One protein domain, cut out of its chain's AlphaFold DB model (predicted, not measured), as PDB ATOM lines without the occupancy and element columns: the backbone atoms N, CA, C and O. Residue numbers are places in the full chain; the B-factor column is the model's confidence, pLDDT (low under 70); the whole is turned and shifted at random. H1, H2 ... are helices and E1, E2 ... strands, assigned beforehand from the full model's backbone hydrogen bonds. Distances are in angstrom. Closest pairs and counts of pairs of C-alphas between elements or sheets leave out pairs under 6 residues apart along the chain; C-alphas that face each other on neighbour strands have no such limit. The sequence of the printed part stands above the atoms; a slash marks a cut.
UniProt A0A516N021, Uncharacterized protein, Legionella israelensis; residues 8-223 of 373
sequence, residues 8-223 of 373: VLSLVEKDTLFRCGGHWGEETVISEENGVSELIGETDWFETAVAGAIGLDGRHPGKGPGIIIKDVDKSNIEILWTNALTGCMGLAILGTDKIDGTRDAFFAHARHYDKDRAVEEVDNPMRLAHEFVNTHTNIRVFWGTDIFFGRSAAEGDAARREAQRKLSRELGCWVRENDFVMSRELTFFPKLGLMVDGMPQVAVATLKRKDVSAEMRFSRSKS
ATOM      1  N   VAL A   8      70.769  17.064 188.484       50.72
ATOM      2  CA  VAL A   8      71.644  17.280 189.649       50.72
ATOM      3  C   VAL A   8      71.537  16.179 190.721       50.72
ATOM      4  O   VAL A   8      72.547  15.777 191.294       50.72
ATOM      5  N   LEU A   9      70.340  15.648 190.992       52.59
ATOM      6  CA  LEU A   9      70.108  14.583 191.979       52.59
ATOM      7  C   LEU A   9      70.474  13.180 191.463       52.59
ATOM      8  O   LEU A   9      70.675  12.276 192.281       52.59
ATOM      9  N   SER A  10      70.614  13.015 190.140       51.91
ATOM     10  CA  SER A  10      71.007  11.761 189.476       51.91
ATOM     11  C   SER A  10      72.528  11.579 189.348       51.91
ATOM     12  O   SER A  10      73.010  10.452 189.268       51.91
ATOM     13  N   LEU A  11      73.317  12.659 189.450       49.84
ATOM     14  CA  LEU A  11      74.794  12.620 189.495       49.84
ATOM     15  C   LEU A  11      75.357  11.908 190.748       49.84
ATOM     16  O   LEU A  11      76.564  11.713 190.880       49.84
ATOM     17  N   VAL A  12      74.475  11.521 191.670       46.56
ATOM     18  CA  VAL A  12      74.750  11.214 193.080       46.56
ATOM     19  C   VAL A  12      74.942   9.723 193.358       46.56
ATOM     20  O   VAL A  12      75.390   9.357 194.438       46.56
ATOM     21  N   GLU A  13      74.628   8.834 192.417       48.38
ATOM     22  CA  GLU A  13      74.735   7.386 192.662       48.38
ATOM     23  C   GLU A  13      76.168   6.831 192.590       48.38
ATOM     24  O   GLU A  13      76.372   5.630 192.745       48.38
ATOM     25  N   LYS A  14      77.184   7.670 192.363       50.41
ATOM     26  CA  LYS A  14      78.557   7.213 192.119       50.41
ATOM     27  C   LYS A  14      79.493   7.573 193.275       50.41
ATOM     28  O   LYS A  14      79.505   8.713 193.738       50.41
ATOM     29  N   ASP A  15      80.379   6.638 193.636       53.00
ATOM     30  CA  ASP A  15      81.539   6.797 194.547       53.00
ATOM     31  C   ASP A  15      82.460   7.998 194.210       53.00
ATOM     32  O   ASP A  15      83.411   8.311 194.925       53.00
ATOM     33  N   THR A  16      82.193   8.688 193.103       56.75
ATOM     34  CA  THR A  16      82.940   9.814 192.550       56.75
ATOM     35  C   THR A  16      82.801  11.105 193.362       56.75
ATOM     36  O   THR A  16      83.789  11.822 193.482       56.75
ATOM     37  N   LEU A  17      81.642  11.398 193.978       55.59
ATOM     38  CA  LEU A  17      81.482  12.618 194.796       55.59
ATOM     39  C   LEU A  17      82.326  12.580 196.081       55.59
ATOM     40  O   LEU A  17      82.826  13.615 196.510       55.59
ATOM     41  N   PHE A  18      82.572  11.391 196.645       51.91
ATOM     42  CA  PHE A  18      83.443  11.213 197.815       51.91
ATOM     43  C   PHE A  18      84.917  11.566 197.545       51.91
ATOM     44  O   PHE A  18      85.695  11.676 198.490       51.91
ATOM     45  N   ARG A  19      85.317  11.761 196.276       53.00
ATOM     46  CA  ARG A  19      86.675  12.189 195.901       53.00
ATOM     47  C   ARG A  19      86.899  13.702 196.012       53.00
ATOM     48  O   ARG A  19      88.055  14.105 196.085       53.00
ATOM     49  N   CYS A  20      85.840  14.513 196.106       54.22
ATOM     50  CA  CYS A  20      85.896  15.987 196.183       54.22
ATOM     51  C   CYS A  20      86.366  16.526 197.556       54.22
ATOM     52  O   CYS A  20      85.961  17.600 197.974       54.22
ATOM     53  N   GLY A  21      87.134  15.745 198.322       48.00
ATOM     54  CA  GLY A  21      87.559  16.102 199.681       48.00
ATOM     55  C   GLY A  21      88.938  15.569 200.069       48.00
ATOM     56  O   GLY A  21      89.289  15.594 201.248       48.00
ATOM     57  N   GLY A  22      89.714  15.048 199.111       47.06
ATOM     58  CA  GLY A  22      91.006  14.425 199.412       47.06
ATOM     59  C   GLY A  22      91.988  14.244 198.252       47.06
ATOM     60  O   GLY A  22      93.085  13.752 198.507       47.06
ATOM     61  N   HIS A  23      91.658  14.620 197.010       45.47
ATOM     62  CA  HIS A  23      92.577  14.458 195.879       45.47
ATOM     63  C   HIS A  23      92.558  15.642 194.909       45.47
ATOM     64  O   HIS A  23      91.518  16.021 194.386       45.47
ATOM     65  N   TRP A  24      93.762  16.129 194.609       48.78
ATOM     66  CA  TRP A  24      94.081  16.945 193.444       48.78
ATOM     67  C   TRP A  24      93.916  16.056 192.200       48.78
ATOM     68  O   TRP A  24      94.712  15.138 191.995       48.78
ATOM     69  N   GLY A  25      92.799  16.224 191.486       46.91
ATOM     70  CA  GLY A  25      92.424  15.437 190.304       46.91
ATOM     71  C   GLY A  25      93.191  15.828 189.036       46.91
ATOM     72  O   GLY A  25      94.160  16.578 189.095       46.91
ATOM     73  N   GLU A  26      92.752  15.312 187.882       48.47
ATOM     74  CA  GLU A  26      93.230  15.788 186.577       48.47
ATOM     75  C   GLU A  26      92.677  17.196 186.305       48.47
ATOM     76  O   GLU A  26      91.536  17.496 186.665       48.47
ATOM     77  N   GLU A  27      93.481  18.063 185.684       53.34
ATOM     78  CA  GLU A  27      93.045  19.401 185.274       53.34
ATOM     79  C   GLU A  27      91.779  19.287 184.416       53.34
ATOM     80  O   GLU A  27      91.778  18.689 183.338       53.34
ATOM     81  N   THR A  28      90.677  19.868 184.886       55.22
ATOM     82  CA  THR A  28      89.513  20.047 184.022       55.22
ATOM     83  C   THR A  28      89.817  21.179 183.064       55.22
ATOM     84  O   THR A  28      90.196  22.267 183.489       55.22
ATOM     85  N   VAL A  29      89.649  20.926 181.766       56.56
ATOM     86  CA  VAL A  29      89.840  21.952 180.739       56.56
ATOM     87  C   VAL A  29      88.764  23.023 180.922       56.56
ATOM     88  O   VAL A  29      87.622  22.869 180.486       56.56
ATOM     89  N   ILE A  30      89.123  24.111 181.595       62.81
ATOM     90  CA  ILE A  30      88.301  25.314 181.691       62.81
ATOM     91  C   ILE A  30      88.368  25.998 180.325       62.81
ATOM     92  O   ILE A  30      89.395  26.549 179.939       62.81
ATOM     93  N   SER A  31      87.284  25.901 179.564       63.72
ATOM     94  CA  SER A  31      87.165  26.487 178.230       63.72
ATOM     95  C   SER A  31      85.739  26.967 177.986       63.72
ATOM     96  O   SER A  31      84.804  26.541 178.676       63.72
ATOM     97  N   GLU A  32      85.570  27.805 176.963       62.56
ATOM     98  CA  GLU A  32      84.251  28.237 176.493       62.56
ATOM     99  C   GLU A  32      83.348  27.043 176.135       62.56
ATOM    100  O   GLU A  32      82.144  27.102 176.368       62.56
ATOM    101  N   GLU A  33      83.914  25.922 175.667       62.88
ATOM    102  CA  GLU A  33      83.165  24.693 175.345       62.88
ATOM    103  C   GLU A  33      82.470  24.074 176.573       62.88
ATOM    104  O   GLU A  33      81.443  23.408 176.440       62.88
ATOM    105  N   ASN A  34      82.988  24.333 177.777       63.94
ATOM    106  CA  ASN A  34      82.386  23.913 179.045       63.94
ATOM    107  C   ASN A  34      81.511  25.005 179.691       63.94
ATOM    108  O   ASN A  34      80.979  24.800 180.784       63.94
ATOM    109  N   GLY A  35      81.328  26.140 179.010       65.75
ATOM    110  CA  GLY A  35      80.534  27.284 179.464       65.75
ATOM    111  C   GLY A  35      81.297  28.281 180.338       65.75
ATOM    112  O   GLY A  35      80.696  29.242 180.816       65.75
ATOM    113  N   VAL A  36      82.606  28.093 180.560       70.31
ATOM    114  CA  VAL A  36      83.416  29.074 181.297       70.31
ATOM    115  C   VAL A  36      83.916  30.133 180.326       70.31
ATOM    116  O   VAL A  36      84.746  29.866 179.465       70.31
ATOM    117  N   SER A  37      83.376  31.336 180.476       66.62
ATOM    118  CA  SER A  37      83.639  32.475 179.594       66.62
ATOM    119  C   SER A  37      84.822  33.336 180.033       66.62
ATOM    120  O   SER A  37      85.414  34.025 179.211       66.62
ATOM    121  N   GLU A  38      85.165  33.318 181.323       69.44
ATOM    122  CA  GLU A  38      86.253  34.124 181.873       69.44
ATOM    123  C   GLU A  38      86.832  33.467 183.131       69.44
ATOM    124  O   GLU A  38      86.108  32.830 183.905       69.44
ATOM    125  N   LEU A  39      88.144  33.624 183.317       71.00
ATOM    126  CA  LEU A  39      88.907  33.121 184.454       71.00
ATOM    127  C   LEU A  39      89.802  34.237 184.991       71.00
ATOM    128  O   LEU A  39      90.561  34.834 184.231       71.00
ATOM    129  N   ILE A  40      89.718  34.508 186.292       66.81
ATOM    130  CA  ILE A  40      90.475  35.570 186.968       66.81
ATOM    131  C   ILE A  40      91.065  35.031 188.270       66.81
ATOM    132  O   ILE A  40      90.474  34.176 188.921       66.81
ATOM    133  N   GLY A  41      92.217  35.565 188.673       65.75
ATOM    134  CA  GLY A  41      92.911  35.162 189.899       65.75
ATOM    135  C   GLY A  41      93.917  34.034 189.673       65.75
ATOM    136  O   GLY A  41      94.251  33.693 188.540       65.75
ATOM    137  N   GLU A  42      94.456  33.489 190.763       63.81
ATOM    138  CA  GLU A  42      95.404  32.372 190.723       63.81
ATOM    139  C   GLU A  42      94.678  31.085 190.313       63.81
ATOM    140  O   GLU A  42      93.679  30.688 190.913       63.81
ATOM    141  N   THR A  43      95.198  30.433 189.275       60.59
ATOM    142  CA  THR A  43      94.581  29.271 188.624       60.59
ATOM    143  C   THR A  43      94.995  27.933 189.228       60.59
ATOM    144  O   THR A  43      94.553  26.882 188.777       60.59
ATOM    145  N   ASP A  44      95.857  27.958 190.239       54.56
ATOM    146  CA  ASP A  44      96.600  26.782 190.696       54.56
ATOM    147  C   ASP A  44      95.738  25.790 191.509       54.56
ATOM    148  O   ASP A  44      96.264  24.830 192.070       54.56
ATOM    149  N   TRP A  45      94.419  26.014 191.603       55.84
ATOM    150  CA  TRP A  45      93.571  25.409 192.634       55.84
ATOM    151  C   TRP A  45      92.172  24.970 192.165       55.84
ATOM    152  O   TRP A  45      91.174  25.283 192.823       55.84
ATOM    153  N   PHE A  46      92.078  24.230 191.056       63.00
ATOM    154  CA  PHE A  46      90.804  23.648 190.610       63.00
ATOM    155  C   PHE A  46      90.738  22.139 190.870       63.00
ATOM    156  O   PHE A  46      91.504  21.361 190.306       63.00
ATOM    157  N   GLU A  47      89.798  21.707 191.712       59.75
ATOM    158  CA  GLU A  47      89.490  20.282 191.899       59.75
ATOM    159  C   GLU A  47      88.417  19.836 190.908       59.75
ATOM    160  O   GLU A  47      87.353  20.453 190.883       59.75
ATOM    161  N   THR A  48      88.605  18.709 190.205       57.28
ATOM    162  CA  THR A  48      87.492  17.777 189.919       57.28
ATOM    163  C   THR A  48      87.937  16.460 189.254       57.28
ATOM    164  O   THR A  48      88.684  16.435 188.286       57.28
ATOM    165  N   ALA A  49      87.426  15.337 189.779       55.56
ATOM    166  CA  ALA A  49      87.427  14.011 189.144       55.56
ATOM    167  C   ALA A  49      86.013  13.610 188.655       55.56
ATOM    168  O   ALA A  49      85.749  12.433 188.390       55.56
ATOM    169  N   VAL A  50      85.073  14.566 188.622       65.19
ATOM    170  CA  VAL A  50      83.634  14.362 188.400       65.19
ATOM    171  C   VAL A  50      83.138  15.309 187.312       65.19
ATOM    172  O   VAL A  50      83.177  16.528 187.463       65.19
ATOM    173  N   ALA A  51      82.622  14.747 186.220       70.12
ATOM    174  CA  ALA A  51      82.063  15.538 185.127       70.12
ATOM    175  C   ALA A  51      80.986  16.519 185.635       70.12
ATOM    176  O   ALA A  51      80.079  16.126 186.368       70.12
ATOM    177  N   GLY A  52      81.105  17.788 185.233       74.06
ATOM    178  CA  GLY A  52      80.162  18.857 185.574       74.06
ATOM    179  C   GLY A  52      80.305  19.463 186.975       74.06
ATOM    180  O   GLY A  52      79.473  20.284 187.355       74.06
ATOM    181  N   ALA A  53      81.336  19.108 187.746       77.56
ATOM    182  CA  ALA A  53      81.656  19.763 189.016       77.56
ATOM    183  C   ALA A  53      82.951  20.577 188.905       77.56
ATOM    184  O   ALA A  53      83.894  20.104 188.281       77.56
ATOM    185  N   ILE A  54      83.016  21.752 189.539       77.31
ATOM    186  CA  ILE A  54      84.245  22.553 189.688       77.31
ATOM    187  C   ILE A  54      84.441  22.895 191.167       77.31
ATOM    188  O   ILE A  54      83.531  23.430 191.806       77.31
ATOM    189  N   GLY A  55      85.621  22.587 191.705       76.44
ATOM    190  CA  GLY A  55      86.061  23.007 193.034       76.44
ATOM    191  C   GLY A  55      87.023  24.183 192.992       76.44
ATOM    192  O   GLY A  55      87.878  24.234 192.113       76.44
ATOM    193  N   LEU A  56      86.884  25.100 193.948       74.62
ATOM    194  CA  LEU A  56      87.683  26.318 194.096       74.62
ATOM    195  C   LEU A  56      88.315  26.384 195.493       74.62
ATOM    196  O   LEU A  56      87.616  26.269 196.504       74.62
ATOM    197  N   ASP A  57      89.623  26.621 195.582       72.06
ATOM    198  CA  ASP A  57      90.279  26.811 196.880       72.06
ATOM    199  C   ASP A  57      90.105  28.240 197.417       72.06
ATOM    200  O   ASP A  57      90.689  29.200 196.916       72.06
ATOM    201  N   GLY A  58      89.329  28.369 198.494       68.31
ATOM    202  CA  GLY A  58      89.063  29.632 199.171       68.31
ATOM    203  C   GLY A  58      90.097  30.028 200.230       68.31
ATOM    204  O   GLY A  58      89.881  31.036 200.908       68.31
ATOM    205  N   ARG A  59      91.200  29.282 200.416       70.12
ATOM    206  CA  ARG A  59      92.177  29.509 201.507       70.12
ATOM    207  C   ARG A  59      93.010  30.771 201.353       70.12
ATOM    208  O   ARG A  59      93.478  31.306 202.359       70.12
ATOM    209  N   HIS A  60      93.215  31.243 200.126       60.75
ATOM    210  CA  HIS A  60      94.129  32.343 199.827       60.75
ATOM    211  C   HIS A  60      93.388  33.691 199.758       60.75
ATOM    212  O   HIS A  60      92.585  33.928 198.853       60.75
ATOM    213  N   PRO A  61      93.616  34.620 200.708       57.19
ATOM    214  CA  PRO A  61      93.041  35.958 200.629       57.19
ATOM    215  C   PRO A  61      93.634  36.721 199.443       57.19
ATOM    216  O   PRO A  61      94.844  36.714 199.238       57.19
ATOM    217  N   GLY A  62      92.801  37.447 198.704       53.91
ATOM    218  CA  GLY A  62      93.280  38.446 197.746       53.91
ATOM    219  C   GLY A  62      93.602  37.939 196.336       53.91
ATOM    220  O   GLY A  62      93.815  38.765 195.452       53.91
ATOM    221  N   LYS A  63      93.683  36.618 196.136       54.19
ATOM    222  CA  LYS A  63      94.179  36.021 194.888       54.19
ATOM    223  C   LYS A  63      93.491  34.727 194.450       54.19
ATOM    224  O   LYS A  63      93.877  34.193 193.420       54.19
ATOM    225  N   GLY A  64      92.539  34.200 195.221       57.81
ATOM    226  CA  GLY A  64      91.892  32.932 194.878       57.81
ATOM    227  C   GLY A  64      91.170  32.966 193.523       57.81
ATOM    228  O   GLY A  64      90.983  34.040 192.948       57.81
ATOM    229  N   PRO A  65      90.778  31.800 192.996       61.72
ATOM    230  CA  PRO A  65      90.209  31.689 191.660       61.72
ATOM    231  C   PRO A  65      88.782  32.255 191.573       61.72
ATOM    232  O   PRO A  65      87.909  31.949 192.386       61.72
ATOM    233  N   GLY A  66      88.517  33.039 190.530       69.81
ATOM    234  CA  GLY A  66      87.190  33.456 190.090       69.81
ATOM    235  C   GLY A  66      86.899  32.908 188.695       69.81
ATOM    236  O   GLY A  66      87.738  33.000 187.803       69.81
ATOM    237  N   ILE A  67      85.708  32.346 188.499       69.94
ATOM    238  CA  ILE A  67      85.232  31.888 187.188       69.94
ATOM    239  C   ILE A  67      84.007  32.718 186.786       69.94
ATOM    240  O   ILE A  67      83.318  33.284 187.630       69.94
ATOM    241  N   ILE A  68      83.711  32.801 185.495       70.38
ATOM    242  CA  ILE A  68      82.414  33.290 185.019       70.38
ATOM    243  C   ILE A  68      81.817  32.258 184.090       70.38
ATOM    244  O   ILE A  68      82.386  31.933 183.046       70.38
ATOM    245  N   ILE A  69      80.624  31.805 184.452       70.94
ATOM    246  CA  ILE A  69      79.809  30.930 183.624       70.94
ATOM    247  C   ILE A  69      78.706  31.788 183.024       70.94
ATOM    248  O   ILE A  69      77.787  32.186 183.740       70.94
ATOM    249  N   LYS A  70      78.834  32.087 181.732       68.88
ATOM    250  CA  LYS A  70      77.743  32.657 180.937       68.88
ATOM    251  C   LYS A  70      76.874  31.519 180.426       68.88
ATOM    252  O   LYS A  70      77.362  30.409 180.215       68.88
ATOM    253  N   ASP A  71      75.603  31.800 180.227       71.31
ATOM    254  CA  ASP A  71      74.576  30.868 179.793       71.31
ATOM    255  C   ASP A  71      74.556  29.604 180.653       71.31
ATOM    256  O   ASP A  71      74.739  28.488 180.159       71.31
ATOM    257  N   VAL A  72      74.349  29.750 181.964       71.94
ATOM    258  CA  VAL A  72      74.484  28.608 182.886       71.94
ATOM    259  C   VAL A  72      73.558  27.444 182.534       71.94
ATOM    260  O   VAL A  72      73.932  26.280 182.697       71.94
ATOM    261  N   ASP A  73      72.386  27.758 181.980       71.06
ATOM    262  CA  ASP A  73      71.412  26.788 181.482       71.06
ATOM    263  C   ASP A  73      71.971  25.937 180.322       71.06
ATOM    264  O   ASP A  73      71.563  24.786 180.152       71.06
ATOM    265  N   LYS A  74      72.921  26.474 179.545       74.38
ATOM    266  CA  LYS A  74      73.617  25.793 178.439       74.38
ATOM    267  C   LYS A  74      74.968  25.204 178.858       74.38
ATOM    268  O   LYS A  74      75.529  24.405 178.112       74.38
ATOM    269  N   SER A  75      75.492  25.582 180.024       75.19
ATOM    270  CA  SER A  75      76.769  25.077 180.528       75.19
ATOM    271  C   SER A  75      76.686  23.601 180.942       75.19
ATOM    272  O   SER A  75      75.648  23.103 181.397       75.19
ATOM    273  N   ASN A  76      77.821  22.904 180.868       76.62
ATOM    274  CA  ASN A  76      77.962  21.540 181.391       76.62
ATOM    275  C   ASN A  76      78.204  21.515 182.913       76.62
ATOM    276  O   ASN A  76      78.476  20.457 183.477       76.62
ATOM    277  N   ILE A  77      78.130  22.672 183.578       77.81
ATOM    278  CA  ILE A  77      78.451  22.833 184.994       77.81
ATOM    279  C   ILE A  77      77.173  22.684 185.820       77.81
ATOM    280  O   ILE A  77      76.208  23.434 185.688       77.81
ATOM    281  N   GLU A  78      77.183  21.689 186.694       79.62
ATOM    282  CA  GLU A  78      76.071  21.289 187.555       79.62
ATOM    283  C   GLU A  78      76.335  21.672 189.015       79.62
ATOM    284  O   GLU A  78      75.398  21.959 189.765       79.62
ATOM    285  N   ILE A  79      77.610  21.679 189.423       81.62
ATOM    286  CA  ILE A  79      78.042  21.943 190.796       81.62
ATOM    287  C   ILE A  79      79.263  22.861 190.785       81.62
ATOM    288  O   ILE A  79      80.272  22.565 190.148       81.62
ATOM    289  N   LEU A  80      79.189  23.932 191.567       81.69
ATOM    290  CA  LEU A  80      80.346  24.713 191.988       81.69
ATOM    291  C   LEU A  80      80.527  24.533 193.480       81.69
ATOM    292  O   LEU A  80      79.550  24.567 194.221       81.69
ATOM    293  N   TRP A  81      81.750  24.361 193.951       79.94
ATOM    294  CA  TRP A  81      81.982  24.305 195.386       79.94
ATOM    295  C   TRP A  81      83.314  24.934 195.762       79.94
ATOM    296  O   TRP A  81      84.212  25.085 194.938       79.94
ATOM    297  N   THR A  82      83.423  25.337 197.019       76.25
ATOM    298  CA  THR A  82      84.614  25.989 197.551       76.25
ATOM    299  C   THR A  82      84.964  25.445 198.926       76.25
ATOM    300  O   THR A  82      84.073  25.193 199.745       76.25
ATOM    301  N   ASN A  83      86.262  25.244 199.165       75.50
ATOM    302  CA  ASN A  83      86.813  24.786 200.437       75.50
ATOM    303  C   ASN A  83      87.494  25.927 201.199       75.50
ATOM    304  O   ASN A  83      88.073  26.829 200.602       75.50
ATOM    305  N   ALA A  84      87.482  25.819 202.527       69.81
ATOM    306  CA  ALA A  84      88.228  26.633 203.470       69.81
ATOM    307  C   ALA A  84      88.187  28.136 203.146       69.81
ATOM    308  O   ALA A  84      89.207  28.769 202.894       69.81
ATOM    309  N   LEU A  85      86.974  28.693 203.240       69.88
ATOM    310  CA  LEU A  85      86.579  30.099 203.042       69.88
ATOM    311  C   LEU A  85      87.189  31.109 204.038       69.88
ATOM    312  O   LEU A  85      86.532  32.054 204.493       69.88
ATOM    313  N   THR A  86      88.452  30.910 204.402       60.91
ATOM    314  CA  THR A  86      89.263  31.788 205.247       60.91
ATOM    315  C   THR A  86      89.928  32.919 204.445       60.91
ATOM    316  O   THR A  86      90.301  33.934 205.041       60.91
ATOM    317  N   GLY A  87      90.043  32.776 203.117       56.91
ATOM    318  CA  GLY A  87      90.538  33.757 202.142       56.91
ATOM    319  C   GLY A  87      89.455  34.300 201.191       56.91
ATOM    320  O   GLY A  87      88.331  34.567 201.618       56.91
ATOM    321  N   CYS A  88      89.801  34.540 199.917       54.25
ATOM    322  CA  CYS A  88      88.910  35.121 198.901       54.25
ATOM    323  C   CYS A  88      88.685  34.197 197.688       54.25
ATOM    324  O   CYS A  88      89.649  33.623 197.207       54.25
ATOM    325  N   MET A  89      87.470  34.289 197.126       57.25
ATOM    326  CA  MET A  89      87.011  34.023 195.746       57.25
ATOM    327  C   MET A  89      86.513  32.654 195.283       57.25
ATOM    328  O   MET A  89      87.130  31.612 195.482       57.25
ATOM    329  N   GLY A  90      85.375  32.802 194.596       51.19
ATOM    330  CA  GLY A  90      84.600  31.876 193.795       51.19
ATOM    331  C   GLY A  90      83.370  32.654 193.339       51.19
ATOM    332  O   GLY A  90      82.569  33.135 194.149       51.19
ATOM    333  N   LEU A  91      83.307  32.893 192.032       54.97
ATOM    334  CA  LEU A  91      82.252  33.662 191.392       54.97
ATOM    335  C   LEU A  91      81.587  32.767 190.349       54.97
ATOM    336  O   LEU A  91      82.245  31.990 189.682       54.97
ATOM    337  N   ALA A  92      80.280  32.843 190.240       50.28
ATOM    338  CA  ALA A  92      79.490  32.574 189.036       50.28
ATOM    339  C   ALA A  92      78.349  33.598 189.110       50.28
ATOM    340  O   ALA A  92      78.123  34.045 190.226       50.28
ATOM    341  N   ILE A  93      77.665  34.049 188.040       55.56
ATOM    342  CA  ILE A  93      76.695  35.179 188.128       55.56
ATOM    343  C   ILE A  93      75.277  34.889 187.553       55.56
ATOM    344  O   ILE A  93      75.244  34.349 186.476       55.56
ATOM    345  N   LEU A  94      74.142  35.169 188.266       51.75
ATOM    346  CA  LEU A  94      72.688  34.773 188.080       51.75
ATOM    347  C   LEU A  94      71.874  35.992 187.782       51.75
ATOM    348  O   LEU A  94      71.771  36.884 188.621       51.75
ATOM    349  N   GLY A  95      71.151  35.921 186.687       56.12
ATOM    350  CA  GLY A  95      70.228  36.943 186.270       56.12
ATOM    351  C   GLY A  95      69.762  36.624 184.870       56.12
ATOM    352  O   GLY A  95      70.347  35.802 184.178       56.12
ATOM    353  N   THR A  96      68.659  37.240 184.495       69.19
ATOM    354  CA  THR A  96      68.203  37.312 183.119       69.19
ATOM    355  C   THR A  96      68.877  38.520 182.487       69.19
ATOM    356  O   THR A  96      68.617  39.643 182.932       69.19
ATOM    357  N   ASP A  97      69.752  38.305 181.510       68.19
ATOM    358  CA  ASP A  97      70.366  39.387 180.744       68.19
ATOM    359  C   ASP A  97      69.270  40.299 180.164       68.19
ATOM    360  O   ASP A  97      68.230  39.837 179.683       68.19
ATOM    361  N   LYS A  98      69.455  41.619 180.284       73.12
ATOM    362  CA  LYS A  98      68.450  42.607 179.849       73.12
ATOM    363  C   LYS A  98      68.290  42.673 178.331       73.12
ATOM    364  O   LYS A  98      67.241  43.103 177.856       73.12
ATOM    365  N   ILE A  99      69.345  42.345 177.595       72.56
ATOM    366  CA  ILE A  99      69.463  42.468 176.145       72.56
ATOM    367  C   ILE A  99      68.899  41.219 175.470       72.56
ATOM    368  O   ILE A  99      68.068  41.350 174.571       72.56
ATOM    369  N   ASP A 100      69.328  40.029 175.891       67.88
ATOM    370  CA  ASP A 100      68.998  38.775 175.201       67.88
ATOM    371  C   ASP A 100      68.103  37.811 175.999       67.88
ATOM    372  O   ASP A 100      67.553  36.866 175.428       67.88
ATOM    373  N   GLY A 101      67.867  38.082 177.285       67.19
ATOM    374  CA  GLY A 101      66.980  37.282 178.127       67.19
ATOM    375  C   GLY A 101      67.590  35.973 178.638       67.19
ATOM    376  O   GLY A 101      66.852  35.140 179.178       67.19
ATOM    377  N   THR A 102      68.896  35.761 178.476       59.28
ATOM    378  CA  THR A 102      69.567  34.528 178.906       59.28
ATOM    379  C   THR A 102      69.728  34.473 180.423       59.28
ATOM    380  O   THR A 102      69.893  35.500 181.074       59.28
ATOM    381  N   ARG A 103      69.599  33.273 181.008       60.28
ATOM    382  CA  ARG A 103      69.697  33.043 182.455       60.28
ATOM    383  C   ARG A 103      71.065  32.488 182.832       60.28
ATOM    384  O   ARG A 103      71.428  31.407 182.372       60.28
ATOM    385  N   ASP A 104      71.723  33.158 183.769       57.25
ATOM    386  CA  ASP A 104      73.031  32.741 184.305       57.25
ATOM    387  C   ASP A 104      72.937  32.351 185.795       57.25
ATOM    388  O   ASP A 104      71.811  32.384 186.306       57.25
ATOM    389  N   ALA A 105      74.033  31.984 186.522       56.09
ATOM    390  CA  ALA A 105      73.994  31.767 187.994       56.09
ATOM    391  C   ALA A 105      74.955  32.371 189.052       56.09
ATOM    392  O   ALA A 105      76.123  32.068 188.986       56.09
ATOM    393  N   PHE A 106      74.442  33.104 190.090       61.84
ATOM    394  CA  PHE A 106      75.119  34.070 191.006       61.84
ATOM    395  C   PHE A 106      75.512  33.486 192.333       61.84
ATOM    396  O   PHE A 106      74.672  33.153 193.161       61.84
ATOM    397  N   PHE A 107      76.800  33.512 192.572       63.59
ATOM    398  CA  PHE A 107      77.439  33.215 193.819       63.59
ATOM    399  C   PHE A 107      78.620  34.167 193.924       63.59
ATOM    400  O   PHE A 107      79.445  34.209 193.018       63.59
ATOM    401  N   ALA A 108      78.681  34.954 194.993       59.72
ATOM    402  CA  ALA A 108      79.833  35.796 195.266       59.72
ATOM    403  C   ALA A 108      80.302  35.583 196.694       59.72
ATOM    404  O   ALA A 108      79.611  35.925 197.652       59.72
ATOM    405  N   HIS A 109      81.525  35.089 196.843       62.94
ATOM    406  CA  HIS A 109      82.252  35.219 198.094       62.94
ATOM    407  C   HIS A 109      83.526  36.012 197.871       62.94
ATOM    408  O   HIS A 109      84.291  35.798 196.933       62.94
ATOM    409  N   ALA A 110      83.773  36.952 198.763       54.34
ATOM    410  CA  ALA A 110      84.935  37.802 198.676       54.34
ATOM    411  C   ALA A 110      85.274  38.278 200.082       54.34
ATOM    412  O   ALA A 110      84.381  38.653 200.818       54.34
ATOM    413  N   ARG A 111      86.555  38.340 200.446       57.59
ATOM    414  CA  ARG A 111      87.044  39.442 201.289       57.59
ATOM    415  C   ARG A 111      87.596  40.582 200.416       57.59
ATOM    416  O   ARG A 111      88.134  41.543 200.937       57.59
ATOM    417  N   HIS A 112      87.447  40.523 199.080       51.97
ATOM    418  CA  HIS A 112      87.847  41.609 198.162       51.97
ATOM    419  C   HIS A 112      87.051  42.886 198.334       51.97
ATOM    420  O   HIS A 112      87.580  43.942 197.997       51.97
ATOM    421  N   TYR A 113      85.839  42.832 198.893       52.50
ATOM    422  CA  TYR A 113      85.216  44.074 199.312       52.50
ATOM    423  C   TYR A 113      86.060  44.781 200.367       52.50
ATOM    424  O   TYR A 113      85.908  45.976 200.462       52.50
ATOM    425  N   ASP A 114      86.973  44.150 201.119       54.66
ATOM    426  CA  ASP A 114      87.815  44.867 202.088       54.66
ATOM    427  C   ASP A 114      88.708  45.919 201.416       54.66
ATOM    428  O   ASP A 114      88.961  46.956 202.027       54.66
ATOM    429  N   LYS A 115      89.086  45.730 200.142       66.25
ATOM    430  CA  LYS A 115      89.768  46.774 199.371       66.25
ATOM    431  C   LYS A 115      88.836  47.953 199.109       66.25
ATOM    432  O   LYS A 115      87.669  47.790 198.753       66.25
ATOM    433  N   ASP A 116      89.372  49.157 199.235       68.94
ATOM    434  CA  ASP A 116      88.670  50.346 198.774       68.94
ATOM    435  C   ASP A 116      88.622  50.348 197.244       68.94
ATOM    436  O   ASP A 116      89.638  50.117 196.591       68.94
ATOM    437  N   ARG A 117      87.438  50.625 196.678       72.12
ATOM    438  CA  ARG A 117      87.204  50.713 195.224       72.12
ATOM    439  C   ARG A 117      87.440  49.388 194.483       72.12
ATOM    440  O   ARG A 117      87.915  49.377 193.350       72.12
ATOM    441  N   ALA A 118      87.068  48.265 195.103       74.44
ATOM    442  CA  ALA A 118      87.221  46.920 194.539       74.44
ATOM    443  C   ALA A 118      86.571  46.743 193.151       74.44
ATOM    444  O   ALA A 118      87.037  45.925 192.365       74.44
ATOM    445  N   VAL A 119      85.526  47.515 192.843       78.38
ATOM    446  CA  VAL A 119      84.825  47.487 191.548       78.38
ATOM    447  C   VAL A 119      85.559  48.212 190.416       78.38
ATOM    448  O   VAL A 119      85.146  48.119 189.266       78.38
ATOM    449  N   GLU A 120      86.636  48.940 190.710       83.00
ATOM    450  CA  GLU A 120      87.408  49.675 189.699       83.00
ATOM    451  C   GLU A 120      88.654  48.916 189.217       83.00
ATOM    452  O   GLU A 120      89.226  49.251 188.180       83.00
ATOM    453  N   GLU A 121      89.089  47.892 189.955       77.19
ATOM    454  CA  GLU A 121      90.235  47.057 189.593       77.19
ATOM    455  C   GLU A 121      89.838  46.063 188.486       77.19
ATOM    456  O   GLU A 121      88.875  45.315 188.636       77.19
ATOM    457  N   VAL A 122      90.589  46.039 187.377       74.94
ATOM    458  CA  VAL A 122      90.316  45.166 186.214       74.94
ATOM    459  C   VAL A 122      90.320  43.686 186.603       74.94
ATOM    460  O   VAL A 122      89.390  42.971 186.258       74.94
ATOM    461  N   ASP A 123      91.308  43.259 187.389       70.44
ATOM    462  CA  ASP A 123      91.509  41.848 187.743       70.44
ATOM    463  C   ASP A 123      90.768  41.448 189.034       70.44
ATOM    464  O   ASP A 123      91.129  40.482 189.708       70.44
ATOM    465  N   ASN A 124      89.760  42.226 189.440       72.19
ATOM    466  CA  ASN A 124      89.002  41.986 190.661       72.19
ATOM    467  C   ASN A 124      87.585  41.501 190.319       72.19
ATOM    468  O   ASN A 124      86.815  42.243 189.711       72.19
ATOM    469  N   PRO A 125      87.165  40.305 190.760       71.44
ATOM    470  CA  PRO A 125      85.837  39.786 190.444       71.44
ATOM    471  C   PRO A 125      84.685  40.602 191.025       71.44
ATOM    472  O   PRO A 125      83.555  40.450 190.568       71.44
ATOM    473  N   MET A 126      84.934  41.495 191.990       75.56
ATOM    474  CA  MET A 126      83.910  42.452 192.416       75.56
ATOM    475  C   MET A 126      83.493  43.393 191.286       75.56
ATOM    476  O   MET A 126      82.322  43.760 191.221       75.56
ATOM    477  N   ARG A 127      84.412  43.756 190.383       78.25
ATOM    478  CA  ARG A 127      84.089  44.550 189.196       78.25
ATOM    479  C   ARG A 127      83.112  43.810 188.289       78.25
ATOM    480  O   ARG A 127      82.102  44.380 187.895       78.25
ATOM    481  N   LEU A 128      83.370  42.538 188.009       74.62
ATOM    482  CA  LEU A 128      82.494  41.721 187.167       74.62
ATOM    483  C   LEU A 128      81.127  41.496 187.800       74.62
ATOM    484  O   LEU A 128      80.107  41.617 187.133       74.62
ATOM    485  N   ALA A 129      81.097  41.217 189.106       77.75
ATOM    486  CA  ALA A 129      79.852  41.111 189.852       77.75
ATOM    487  C   ALA A 129      79.036  42.413 189.767       77.75
ATOM    488  O   ALA A 129      77.823  42.365 189.570       77.75
ATOM    489  N   HIS A 130      79.696  43.571 189.859       82.44
ATOM    490  CA  HIS A 130      79.065  44.878 189.683       82.44
ATOM    491  C   HIS A 130      78.542  45.093 188.250       82.44
ATOM    492  O   HIS A 130      77.384  45.464 188.063       82.44
ATOM    493  N   GLU A 131      79.362  44.837 187.226       80.69
ATOM    494  CA  GLU A 131      78.966  44.958 185.814       80.69
ATOM    495  C   GLU A 131      77.772  44.054 185.487       80.69
ATOM    496  O   GLU A 131      76.813  44.488 184.841       80.69
ATOM    497  N   PHE A 132      77.777  42.827 186.002       77.75
ATOM    498  CA  PHE A 132      76.667  41.906 185.845       77.75
ATOM    499  C   PHE A 132      75.394  42.422 186.514       77.75
ATOM    500  O   PHE A 132      74.338  42.448 185.883       77.75
ATOM    501  N   VAL A 133      75.477  42.869 187.774       80.00
ATOM    502  CA  VAL A 133      74.304  43.378 188.499       80.00
ATOM    503  C   VAL A 133      73.646  44.540 187.749       80.00
ATOM    504  O   VAL A 133      72.423  44.642 187.710       80.00
ATOM    505  N   ASN A 134      74.442  45.373 187.080       82.25
ATOM    506  CA  ASN A 134      73.931  46.498 186.300       82.25
ATOM    507  C   ASN A 134      73.307  46.092 184.952       82.25
ATOM    508  O   ASN A 134      72.429  46.794 184.437       82.25
ATOM    509  N   THR A 135      73.738  44.972 184.371       78.88
ATOM    510  CA  THR A 135      73.319  44.502 183.037       78.88
ATOM    511  C   THR A 135      72.207  43.452 183.073       78.88
ATOM    512  O   THR A 135      71.559  43.231 182.053       78.88
ATOM    513  N   HIS A 136      71.906  42.874 184.239       79.50
ATOM    514  CA  HIS A 136      70.938  41.785 184.387       79.50
ATOM    515  C   HIS A 136      69.720  42.175 185.234       79.50
ATOM    516  O   HIS A 136      69.728  43.138 185.995       79.50
ATOM    517  N   THR A 137      68.640  41.411 185.097       76.75
ATOM    518  CA  THR A 137      67.425  41.489 185.922       76.75
ATOM    519  C   THR A 137      67.170  40.160 186.620       76.75
ATOM    520  O   THR A 137      67.769  39.147 186.277       76.75
ATOM    521  N   ASN A 138      66.269  40.133 187.606       78.25
ATOM    522  CA  ASN A 138      65.946  38.928 188.381       78.25
ATOM    523  C   ASN A 138      67.188  38.293 189.031       78.25
ATOM    524  O   ASN A 138      67.364  37.076 189.023       78.25
ATOM    525  N   ILE A 139      68.052  39.135 189.594       80.00
ATOM    526  CA  ILE A 139      69.333  38.717 190.158       80.00
ATOM    527  C   ILE A 139      69.138  38.202 191.578       80.00
ATOM    528  O   ILE A 139      68.404  38.781 192.381       80.00
ATOM    529  N   ARG A 140      69.836  37.125 191.920       80.81
ATOM    530  CA  ARG A 140      69.782  36.511 193.244       80.81
ATOM    531  C   ARG A 140      71.162  36.516 193.883       80.81
ATOM    532  O   ARG A 140      71.996  35.717 193.502       80.81
ATOM    533  N   VAL A 141      71.396  37.368 194.879       80.75
ATOM    534  CA  VAL A 141      72.718  37.438 195.527       80.75
ATOM    535  C   VAL A 141      72.851  36.445 196.673       80.75
ATOM    536  O   VAL A 141      72.123  36.531 197.660       80.75
ATOM    537  N   PHE A 142      73.812  35.540 196.542       82.00
ATOM    538  CA  PHE A 142      74.270  34.628 197.584       82.00
ATOM    539  C   PHE A 142      75.679  35.020 198.021       82.00
ATOM    540  O   PHE A 142      76.516  35.312 197.165       82.00
ATOM    541  N   TRP A 143      75.940  35.024 199.331       80.75
ATOM    542  CA  TRP A 143      77.246  35.404 199.866       80.75
ATOM    543  C   TRP A 143      77.618  34.624 201.130       80.75
ATOM    544  O   TRP A 143      76.765  34.070 201.820       80.75
ATOM    545  N   GLY A 144      78.909  34.560 201.438       76.31
ATOM    546  CA  GLY A 144      79.419  33.820 202.591       76.31
ATOM    547  C   GLY A 144      80.920  34.015 202.775       76.31
ATOM    548  O   GLY A 144      81.636  34.316 201.825       76.31
ATOM    549  N   THR A 145      81.400  33.888 204.009       72.62
ATOM    550  CA  THR A 145      82.832  33.840 204.367       72.62
ATOM    551  C   THR A 145      82.959  33.369 205.816       72.62
ATOM    552  O   THR A 145      82.014  33.514 206.596       72.62
ATOM    553  N   ASP A 146      84.110  32.807 206.204       73.31
ATOM    554  CA  ASP A 146      84.403  32.476 207.604       73.31
ATOM    555  C   ASP A 146      84.657  33.770 208.410       73.31
ATOM    556  O   ASP A 146      85.792  34.143 208.725       73.31
ATOM    557  N   ILE A 147      83.575  34.513 208.684       73.56
ATOM    558  CA  ILE A 147      83.576  35.804 209.397       73.56
ATOM    559  C   ILE A 147      83.987  35.643 210.863       73.56
ATOM    560  O   ILE A 147      84.495  36.587 211.468       73.56
ATOM    561  N   PHE A 148      83.793  34.454 211.431       73.62
ATOM    562  CA  PHE A 148      84.089  34.155 212.830       73.62
ATOM    563  C   PHE A 148      85.512  33.629 213.037       73.62
ATOM    564  O   PHE A 148      85.936  33.438 214.178       73.62
ATOM    565  N   PHE A 149      86.282  33.431 211.962       73.50
ATOM    566  CA  PHE A 149      87.673  33.011 212.062       73.50
ATOM    567  C   PHE A 149      88.494  33.989 212.919       73.50
ATOM    568  O   PHE A 149      88.765  35.121 212.514       73.50
ATOM    569  N   GLY A 150      88.899  33.536 214.109       72.31
ATOM    570  CA  GLY A 150      89.696  34.322 215.053       72.31
ATOM    571  C   GLY A 150      88.946  35.469 215.740       72.31
ATOM    572  O   GLY A 150      89.600  36.370 216.257       72.31
ATOM    573  N   ARG A 151      87.603  35.467 215.739       80.75
ATOM    574  CA  ARG A 151      86.767  36.531 216.322       80.75
ATOM    575  C   ARG A 151      85.779  35.981 217.344       80.75
ATOM    576  O   ARG A 151      85.350  34.833 217.255       80.75
ATOM    577  N   SER A 152      85.384  36.815 218.302       86.44
ATOM    578  CA  SER A 152      84.232  36.527 219.162       86.44
ATOM    579  C   SER A 152      82.917  36.581 218.370       86.44
ATOM    580  O   SER A 152      82.857  37.145 217.276       86.44
ATOM    581  N   ALA A 153      81.833  36.037 218.933       84.75
ATOM    582  CA  ALA A 153      80.517  36.072 218.290       84.75
ATOM    583  C   ALA A 153      80.046  37.512 217.993       84.75
ATOM    584  O   ALA A 153      79.596  37.803 216.889       84.75
ATOM    585  N   ALA A 154      80.228  38.434 218.945       84.38
ATOM    586  CA  ALA A 154      79.828  39.832 218.781       84.38
ATOM    587  C   ALA A 154      80.629  40.553 217.681       84.38
ATOM    588  O   ALA A 154      80.059  41.297 216.879       84.38
ATOM    589  N   GLU A 155      81.941  40.319 217.617       83.81
ATOM    590  CA  GLU A 155      82.807  40.865 216.564       83.81
ATOM    591  C   GLU A 155      82.478  40.269 215.194       83.81
ATOM    592  O   GLU A 155      82.490  40.983 214.190       83.81
ATOM    593  N   GLY A 156      82.155  38.974 215.148       83.56
ATOM    594  CA  GLY A 156      81.713  38.303 213.932       83.56
ATOM    595  C   GLY A 156      80.402  38.885 213.401       83.56
ATOM    596  O   GLY A 156      80.333  39.269 212.237       83.56
ATOM    597  N   ASP A 157      79.390  39.068 214.250       84.56
ATOM    598  CA  ASP A 157      78.116  39.672 213.839       84.56
ATOM    599  C   ASP A 157      78.276  41.121 213.357       84.56
ATOM    600  O   ASP A 157      77.669  41.531 212.363       84.56
ATOM    601  N   ALA A 158      79.110  41.917 214.036       83.12
ATOM    602  CA  ALA A 158      79.418  43.277 213.603       83.12
ATOM    603  C   ALA A 158      80.094  43.287 212.223       83.12
ATOM    604  O   ALA A 158      79.711  44.066 211.346       83.12
ATOM    605  N   ALA A 159      81.049  42.384 212.008       82.12
ATOM    606  CA  ALA A 159      81.733  42.236 210.734       82.12
ATOM    607  C   ALA A 159      80.824  41.724 209.615       82.12
ATOM    608  O   ALA A 159      80.936  42.205 208.490       82.12
ATOM    609  N   ARG A 160      79.887  40.816 209.914       85.19
ATOM    610  CA  ARG A 160      78.853  40.374 208.968       85.19
ATOM    611  C   ARG A 160      78.017  41.548 208.482       85.19
ATOM    612  O   ARG A 160      77.870  41.735 207.278       85.19
ATOM    613  N   ARG A 161      77.523  42.383 209.398       86.06
ATOM    614  CA  ARG A 161      76.728  43.568 209.043       86.06
ATOM    615  C   ARG A 161      77.527  44.624 208.280       86.06
ATOM    616  O   ARG A 161      76.965  45.338 207.455       86.06
ATOM    617  N   GLU A 162      78.818  44.783 208.559       85.38
ATOM    618  CA  GLU A 162      79.687  45.669 207.769       85.38
ATOM    619  C   GLU A 162      79.916  45.119 206.356       85.38
ATOM    620  O   GLU A 162      79.720  45.843 205.382       85.38
ATOM    621  N   ALA A 163      80.234  43.828 206.235       83.31
ATOM    622  CA  ALA A 163      80.424  43.153 204.955       83.31
ATOM    623  C   ALA A 163      79.171  43.232 204.073       83.31
ATOM    624  O   ALA A 163      79.268  43.606 202.908       83.31
ATOM    625  N   GLN A 164      77.989  42.969 204.637       88.25
ATOM    626  CA  GLN A 164      76.710  43.070 203.929       88.25
ATOM    627  C   GLN A 164      76.458  44.479 203.374       88.25
ATOM    628  O   GLN A 164      76.054  44.640 202.217       88.25
ATOM    629  N   ARG A 165      76.724  45.512 204.185       87.69
ATOM    630  CA  ARG A 165      76.574  46.914 203.776       87.69
ATOM    631  C   ARG A 165      77.543  47.273 202.664       87.69
ATOM    632  O   ARG A 165      77.132  47.883 201.677       87.69
ATOM    633  N   LYS A 166      78.807  46.867 202.809       85.00
ATOM    634  CA  LYS A 166      79.846  47.102 201.808       85.00
ATOM    635  C   LYS A 166      79.494  46.408 200.496       85.00
ATOM    636  O   LYS A 166      79.423  47.080 199.479       85.00
ATOM    637  N   LEU A 167      79.157  45.120 200.532       84.31
ATOM    638  CA  LEU A 167      78.700  44.358 199.366       84.31
ATOM    639  C   LEU A 167      77.518  45.024 198.663       84.31
ATOM    640  O   LEU A 167      77.557  45.183 197.449       84.31
ATOM    641  N   SER A 168      76.502  45.461 199.413       88.62
ATOM    642  CA  SER A 168      75.338  46.125 198.814       88.62
ATOM    643  C   SER A 168      75.714  47.419 198.090       88.62
ATOM    644  O   SER A 168      75.230  47.687 196.994       88.62
ATOM    645  N   ARG A 169      76.604  48.218 198.690       87.31
ATOM    646  CA  ARG A 169      77.092  49.462 198.091       87.31
ATOM    647  C   ARG A 169      77.933  49.200 196.846       87.31
ATOM    648  O   ARG A 169      77.683  49.814 195.818       87.31
ATOM    649  N   GLU A 170      78.924  48.316 196.949       84.75
ATOM    650  CA  GLU A 170      79.851  48.031 195.850       84.75
ATOM    651  C   GLU A 170      79.118  47.369 194.675       84.75
ATOM    652  O   GLU A 170      79.316  47.767 193.535       84.75
ATOM    653  N   LEU A 171      78.208  46.420 194.919       84.00
ATOM    654  CA  LEU A 171      77.424  45.798 193.846       84.00
ATOM    655  C   LEU A 171      76.327  46.711 193.288       84.00
ATOM    656  O   LEU A 171      75.885  46.498 192.167       84.00
ATOM    657  N   GLY A 172      75.886  47.721 194.041       87.50
ATOM    658  CA  GLY A 172      74.806  48.615 193.621       87.50
ATOM    659  C   GLY A 172      73.400  48.029 193.797       87.50
ATOM    660  O   GLY A 172      72.437  48.586 193.273       87.50
ATOM    661  N   CYS A 173      73.249  46.935 194.546       88.62
ATOM    662  CA  CYS A 173      71.963  46.291 194.816       88.62
ATOM    663  C   CYS A 173      71.858  45.807 196.267       88.62
ATOM    664  O   CYS A 173      72.852  45.680 196.978       88.62
ATOM    665  N   TRP A 174      70.653  45.462 196.714       90.44
ATOM    666  CA  TRP A 174      70.447  44.895 198.044       90.44
ATOM    667  C   TRP A 174      71.034  43.480 198.169       90.44
ATOM    668  O   TRP A 174      70.510  42.517 197.615       90.44
ATOM    669  N   VAL A 175      72.098  43.322 198.955       88.62
ATOM    670  CA  VAL A 175      72.604  42.003 199.364       88.62
ATOM    671  C   VAL A 175      71.981  41.653 200.704       88.62
ATOM    672  O   VAL A 175      72.258  42.333 201.681       88.62
ATOM    673  N   ARG A 176      71.122  40.634 200.790       88.50
ATOM    674  CA  ARG A 176      70.363  40.400 202.032       88.50
ATOM    675  C   ARG A 176      71.217  39.748 203.102       88.50
ATOM    676  O   ARG A 176      71.995  38.837 202.814       88.50
ATOM    677  N   GLU A 177      71.004  40.133 204.354       86.44
ATOM    678  CA  GLU A 177      71.682  39.491 205.485       86.44
ATOM    679  C   GLU A 177      71.343  37.992 205.580       86.44
ATOM    680  O   GLU A 177      72.207  37.167 205.859       86.44
ATOM    681  N   ASN A 178      70.105  37.623 205.253       85.62
ATOM    682  CA  ASN A 178      69.575  36.261 205.383       85.62
ATOM    683  C   ASN A 178      70.029  35.299 204.275       85.62
ATOM    684  O   ASN A 178      69.654  34.128 204.284       85.62
ATOM    685  N   ASP A 179      70.777  35.804 203.298       84.62
ATOM    686  CA  ASP A 179      71.363  35.006 202.219       84.62
ATOM    687  C   ASP A 179      72.841  34.706 202.467       84.62
ATOM    688  O   ASP A 179      73.510  34.106 201.623       84.62
ATOM    689  N   PHE A 180      73.322  35.131 203.637       84.50
ATOM    690  CA  PHE A 180      74.609  34.767 204.176       84.50
ATOM    691  C   PHE A 180      74.625  33.290 204.548       84.50
ATOM    692  O   PHE A 180      73.780  32.833 205.322       84.50
ATOM    693  N   VAL A 181      75.640  32.572 204.082       80.25
ATOM    694  CA  VAL A 181      75.935  31.235 204.585       80.25
ATOM    695  C   VAL A 181      77.220  31.245 205.402       80.25
ATOM    696  O   VAL A 181      78.291  31.648 204.943       80.25
ATOM    697  N   MET A 182      77.086  30.777 206.639       76.56
ATOM    698  CA  MET A 182      78.150  30.714 207.631       76.56
ATOM    699  C   MET A 182      78.842  29.351 207.576       76.56
ATOM    700  O   MET A 182      78.673  28.521 208.468       76.56
ATOM    701  N   SER A 183      79.625  29.117 206.529       73.12
ATOM    702  CA  SER A 183      80.363  27.865 206.382       73.12
ATOM    703  C   SER A 183      81.786  28.106 205.901       73.12
ATOM    704  O   SER A 183      82.078  29.096 205.231       73.12
ATOM    705  N   ARG A 184      82.677  27.175 206.252       76.12
ATOM    706  CA  ARG A 184      84.017  27.074 205.660       76.12
ATOM    707  C   ARG A 184      83.986  26.434 204.281       76.12
ATOM    708  O   ARG A 184      84.920  26.635 203.520       76.12
ATOM    709  N   GLU A 185      82.929  25.690 203.988       80.44
ATOM    710  CA  GLU A 185      82.732  24.932 202.758       80.44
ATOM    711  C   GLU A 185      81.349  25.260 202.195       80.44
ATOM    712  O   GLU A 185      80.355  25.188 202.923       80.44
ATOM    713  N   LEU A 186      81.263  25.625 200.922       82.62
ATOM    714  CA  LEU A 186      79.992  25.957 200.276       82.62
ATOM    715  C   LEU A 186      79.861  25.200 198.971       82.62
ATOM    716  O   LEU A 186      80.809  25.147 198.193       82.62
ATOM    717  N   THR A 187      78.664  24.682 198.717       84.25
ATOM    718  CA  THR A 187      78.287  24.097 197.436       84.25
ATOM    719  C   THR A 187      77.136  24.893 196.836       84.25
ATOM    720  O   THR A 187      76.093  25.103 197.459       84.25
ATOM    721  N   PHE A 188      77.318  25.319 195.598       84.44
ATOM    722  CA  PHE A 188      76.344  26.025 194.794       84.44
ATOM    723  C   PHE A 188      75.877  25.147 193.631       84.44
ATOM    724  O   PHE A 188      76.675  24.555 192.906       84.44
ATOM    725  N   PHE A 189      74.560  25.080 193.457       84.19
ATOM    726  CA  PHE A 189      73.887  24.362 192.380       84.19
ATOM    727  C   PHE A 189      73.309  25.392 191.408       84.19
ATOM    728  O   PHE A 189      72.147  25.791 191.565       84.19
ATOM    729  N   PRO A 190      74.099  25.861 190.430       79.50
ATOM    730  CA  PRO A 190      73.732  26.992 189.588       79.50
ATOM    731  C   PRO A 190      72.386  26.817 188.873       79.50
ATOM    732  O   PRO A 190      71.525  27.690 188.973       79.50
ATOM    733  N   LYS A 191      72.144  25.652 188.260       79.31
ATOM    734  CA  LYS A 191      70.890  25.346 187.540       79.31
ATOM    735  C   LYS A 191      69.661  25.263 188.452       79.31
ATOM    736  O   LYS A 191      68.524  25.404 187.999       79.31
ATOM    737  N   LEU A 192      69.869  25.039 189.752       81.62
ATOM    738  CA  LEU A 192      68.798  25.065 190.753       81.62
ATOM    739  C   LEU A 192      68.630  26.455 191.385       81.62
ATOM    740  O   LEU A 192      67.584  26.735 191.969       81.62
ATOM    741  N   GLY A 193      69.643  27.321 191.282       81.25
ATOM    742  CA  GLY A 193      69.717  28.584 192.009       81.25
ATOM    743  C   GLY A 193      69.733  28.376 193.524       81.25
ATOM    744  O   GLY A 193      69.079  29.126 194.249       81.25
ATOM    745  N   LEU A 194      70.416  27.331 194.003       84.94
ATOM    746  CA  LEU A 194      70.479  26.963 195.420       84.94
ATOM    747  C   LEU A 194      71.921  26.950 195.919       84.94
ATOM    748  O   LEU A 194      72.803  26.396 195.269       84.94
ATOM    749  N   MET A 195      72.132  27.503 197.111       85.44
ATOM    750  CA  MET A 195      73.390  27.434 197.852       85.44
ATOM    751  C   MET A 195      73.176  26.623 199.128       85.44
ATOM    752  O   MET A 195      72.180  26.824 199.826       85.44
ATOM    753  N   VAL A 196      74.084  25.692 199.404       86.25
ATOM    754  CA  VAL A 196      74.003  24.775 200.543       86.25
ATOM    755  C   VAL A 196      75.377  24.626 201.189       86.25
ATOM    756  O   VAL A 196      76.393  24.489 200.512       86.25
ATOM    757  N   ASP A 197      75.389  24.638 202.514       85.81
ATOM    758  CA  ASP A 197      76.572  24.469 203.347       85.81
ATOM    759  C   ASP A 197      77.203  23.079 203.172       85.81
ATOM    760  O   ASP A 197      76.515  22.055 203.121       85.81
ATOM    761  N   GLY A 198      78.534  23.053 203.173       82.94
ATOM    762  CA  GLY A 198      79.354  21.846 203.155       82.94
ATOM    763  C   GLY A 198      79.852  21.455 201.765       82.94
ATOM    764  O   GLY A 198      79.515  22.071 200.752       82.94
ATOM    765  N   MET A 199      80.663  20.397 201.738       80.81
ATOM    766  CA  MET A 199      81.132  19.745 200.510       80.81
ATOM    767  C   MET A 199      79.975  19.167 199.668       80.81
ATOM    768  O   MET A 199      78.916  18.843 200.227       80.81
ATOM    769  N   PRO A 200      80.181  18.928 198.356       82.88
ATOM    770  CA  PRO A 200      79.137  18.466 197.440       82.88
ATOM    771  C   PRO A 200      78.303  17.281 197.942       82.88
ATOM    772  O   PRO A 200      77.076  17.314 197.885       82.88
ATOM    773  N   GLN A 201      78.935  16.249 198.505       79.94
ATOM    774  CA  GLN A 201      78.255  15.063 199.033       79.94
ATOM    775  C   GLN A 201      77.300  15.384 200.195       79.94
ATOM    776  O   GLN A 201      76.203  14.823 200.276       79.94
ATOM    777  N   VAL A 202      77.682  16.312 201.077       84.81
ATOM    778  CA  VAL A 202      76.858  16.751 202.215       84.81
ATOM    779  C   VAL A 202      75.711  17.629 201.724       84.81
ATOM    780  O   VAL A 202      74.558  17.433 202.121       84.81
ATOM    781  N   ALA A 203      76.013  18.559 200.819       87.19
ATOM    782  CA  ALA A 203      75.047  19.471 200.230       87.19
ATOM    783  C   ALA A 203      73.943  18.721 199.468       87.19
ATOM    784  O   ALA A 203      72.750  18.942 199.684       87.19
ATOM    785  N   VAL A 204      74.330  17.745 198.649       84.25
ATOM    786  CA  VAL A 204      73.406  16.869 197.924       84.25
ATOM    787  C   VAL A 204      72.543  16.040 198.877       84.25
ATOM    788  O   VAL A 204      71.322  15.990 198.718       84.25
ATOM    789  N   ALA A 205      73.145  15.391 199.881       85.19
ATOM    790  CA  ALA A 205      72.393  14.611 200.866       85.19
ATOM    791  C   ALA A 205      71.377  15.481 201.627       85.19
ATOM    792  O   ALA A 205      70.290  15.016 201.973       85.19
ATOM    793  N   THR A 206      71.714  16.753 201.850       88.44
ATOM    794  CA  THR A 206      70.824  17.747 202.454       88.44
ATOM    795  C   THR A 206      69.657  18.092 201.530       88.44
ATOM    796  O   THR A 206      68.514  18.080 201.984       88.44
ATOM    797  N   LEU A 207      69.907  18.331 200.237       87.19
ATOM    798  CA  LEU A 207      68.845  18.601 199.259       87.19
ATOM    799  C   LEU A 207      67.885  17.418 199.094       87.19
ATOM    800  O   LEU A 207      66.680  17.632 199.058       87.19
ATOM    801  N   LYS A 208      68.385  16.174 199.096       85.44
ATOM    802  CA  LYS A 208      67.542  14.962 199.020       85.44
ATOM    803  C   LYS A 208      66.545  14.824 200.177       85.44
ATOM    804  O   LYS A 208      65.557  14.111 200.054       85.44
ATOM    805  N   ARG A 209      66.801  15.480 201.313       87.75
ATOM    806  CA  ARG A 209      65.915  15.477 202.491       87.75
ATOM    807  C   ARG A 209      64.932  16.649 202.507       87.75
ATOM    808  O   ARG A 209      64.129  16.747 203.434       87.75
ATOM    809  N   LYS A 210      65.023  17.557 201.537       87.69
ATOM    810  CA  LYS A 210      64.212  18.770 201.435       87.69
ATOM    811  C   LYS A 210      63.244  18.665 200.262       87.69
ATOM    812  O   LYS A 210      63.484  17.949 199.296       87.69
ATOM    813  N   ASP A 211      62.170  19.447 200.321       89.62
ATOM    814  CA  ASP A 211      61.366  19.731 199.135       89.62
ATOM    815  C   ASP A 211      62.146  20.706 198.239       89.62
ATOM    816  O   ASP A 211      62.094  21.926 198.415       89.62
ATOM    817  N   VAL A 212      62.907  20.152 197.292       87.50
ATOM    818  CA  VAL A 212      63.739  20.926 196.359       87.50
ATOM    819  C   VAL A 212      62.897  21.915 195.552       87.50
ATOM    820  O   VAL A 212      63.340  23.037 195.313       87.50
ATOM    821  N   SER A 213      61.659  21.565 195.199       86.44
ATOM    822  CA  SER A 213      60.769  22.463 194.455       86.44
ATOM    823  C   SER A 213      60.359  23.671 195.298       86.44
ATOM    824  O   SER A 213      60.342  24.803 194.806       86.44
ATOM    825  N   ALA A 214      60.056  23.469 196.584       88.75
ATOM    826  CA  ALA A 214      59.815  24.572 197.513       88.75
ATOM    827  C   ALA A 214      61.056  25.456 197.703       88.75
ATOM    828  O   ALA A 214      60.928  26.679 197.661       88.75
ATOM    829  N   GLU A 215      62.240  24.860 197.859       88.75
ATOM    830  CA  GLU A 215      63.505  25.596 198.002       88.75
ATOM    831  C   GLU A 215      63.814  26.433 196.752       88.75
ATOM    832  O   GLU A 215      64.143  27.614 196.860       88.75
ATOM    833  N   MET A 216      63.623  25.874 195.551       86.38
ATOM    834  CA  MET A 216      63.798  26.601 194.289       86.38
ATOM    835  C   MET A 216      62.812  27.764 194.155       86.38
ATOM    836  O   MET A 216      63.207  28.863 193.765       86.38
ATOM    837  N   ARG A 217      61.528  27.559 194.487       85.75
ATOM    838  CA  ARG A 217      60.527  28.641 194.466       85.75
ATOM    839  C   ARG A 217      60.882  29.750 195.448       85.75
ATOM    840  O   ARG A 217      60.817  30.918 195.082       85.75
ATOM    841  N   PHE A 218      61.285  29.391 196.663       88.69
ATOM    842  CA  PHE A 218      61.697  30.358 197.673       88.69
ATOM    843  C   PHE A 218      62.969  31.113 197.272       88.69
ATOM    844  O   PHE A 218      63.061  32.320 197.466       88.69
ATOM    845  N   SER A 219      63.943  30.436 196.664       87.00
ATOM    846  CA  SER A 219      65.129  31.109 196.132       87.00
ATOM    847  C   SER A 219      64.749  32.109 195.036       87.00
ATOM    848  O   SER A 219      65.128  33.278 195.101       87.00
ATOM    849  N   ARG A 220      63.915  31.692 194.074       84.25
ATOM    850  CA  ARG A 220      63.443  32.552 192.977       84.25
ATOM    851  C   ARG A 220      62.624  33.741 193.468       84.25
ATOM    852  O   ARG A 220      62.759  34.823 192.901       84.25
ATOM    853  N   SER A 221      61.835  33.582 194.529       86.25
ATOM    854  CA  SER A 221      61.049  34.687 195.086       86.25
ATOM    855  C   SER A 221      61.919  35.803 195.663       86.25
ATOM    856  O   SER A 221      61.449  36.928 195.768       86.25
ATOM    857  N   LYS A 222      63.199  35.548 195.961       87.94
ATOM    858  CA  LYS A 222      64.176  36.557 196.409       87.94
ATOM    859  C   LYS A 222      64.903  37.282 195.272       87.94
ATOM    860  O   LYS A 222      65.780  38.107 195.536       87.94
ATOM    861  N   SER A 223      64.574  36.997 194.017       85.25
ATOM    862  CA  SER A 223      65.192  37.674 192.872       85.25
ATOM    863  C   SER A 223      64.902  39.175 192.906       85.25
ATOM    864  O   SER A 223      63.786  39.588 193.232       85.25
TER     865      SER A 223
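AT A GLANCE: This is residues 8 to 223 of the 373 residues of an uncharacterized protein of Legionella israelensis (UniProt A0A516N021). Little here is regular structure: loops surround two walls of short strands, partly face to face, E2 E4 E7 E8 and the pairs E1 E3 and E5 E6. H3 packs on the first wall over its strands E7 and E8; H1 packs on the second with its residues 125 to 129 and meets H2's end. The printed part has 216 residues, 81 in named elements, mixed class, along the chain E1 to E6, H1, H2, E7, E8, H3, H4; compact, radius of gyration of the C-alphas 16.1 A, spans 44 by 43 by 36 A.

HOW THE PARTS SIT: Start at the mixed sheet, in order E2, residues 53 to 57, E4, 79 to 83, E7, 186 to 189, and E8, 194 to 197. E2 and E4 are parallel, N 56 and O 81 2.8 A apart; E4 and E7 antiparallel, N 188 and O 80 2.7 A; E7 and E8 a hairpin, N 187 and O 196 2.9 A. H3, residues 200 to 207, is on it, height 8.7 A, closest C-alphas to E8 Ala 203 and Val 196, 5.4 A; H4, 212 to 221, only grazes it. Look next at E1, 36 to 40, antiparallel to E3, 66 to 69, N 37 and O 68 2.8 A, and the hairpin E5, 90 to 92, and E6, 107 to 109, N 107 and O 92 2.7 A. H2, 153 to 171, touches H1, 125 to 135, with residues 170 to 171 alone, closest C-alphas Leu 171 and His 130, 4.6 A. In H1 to H4 every O i to N i+4 pair is within hydrogen-bond range.

IN THESE COORDINATES: Find C-alpha 36 at (83.416, 29.074, 181.297), where E1 begins. H2 runs 26.5 A from C-alpha 153 at (80.517, 36.072, 218.290).

THE WHOLE: The C-alphas farthest apart, Asp 100 and Ser 152, are 46.6 A apart. The printed part has no cut; H1 to H2 is among the long links. In 82 residues, among them 8 to 35, pLDDT is under 70.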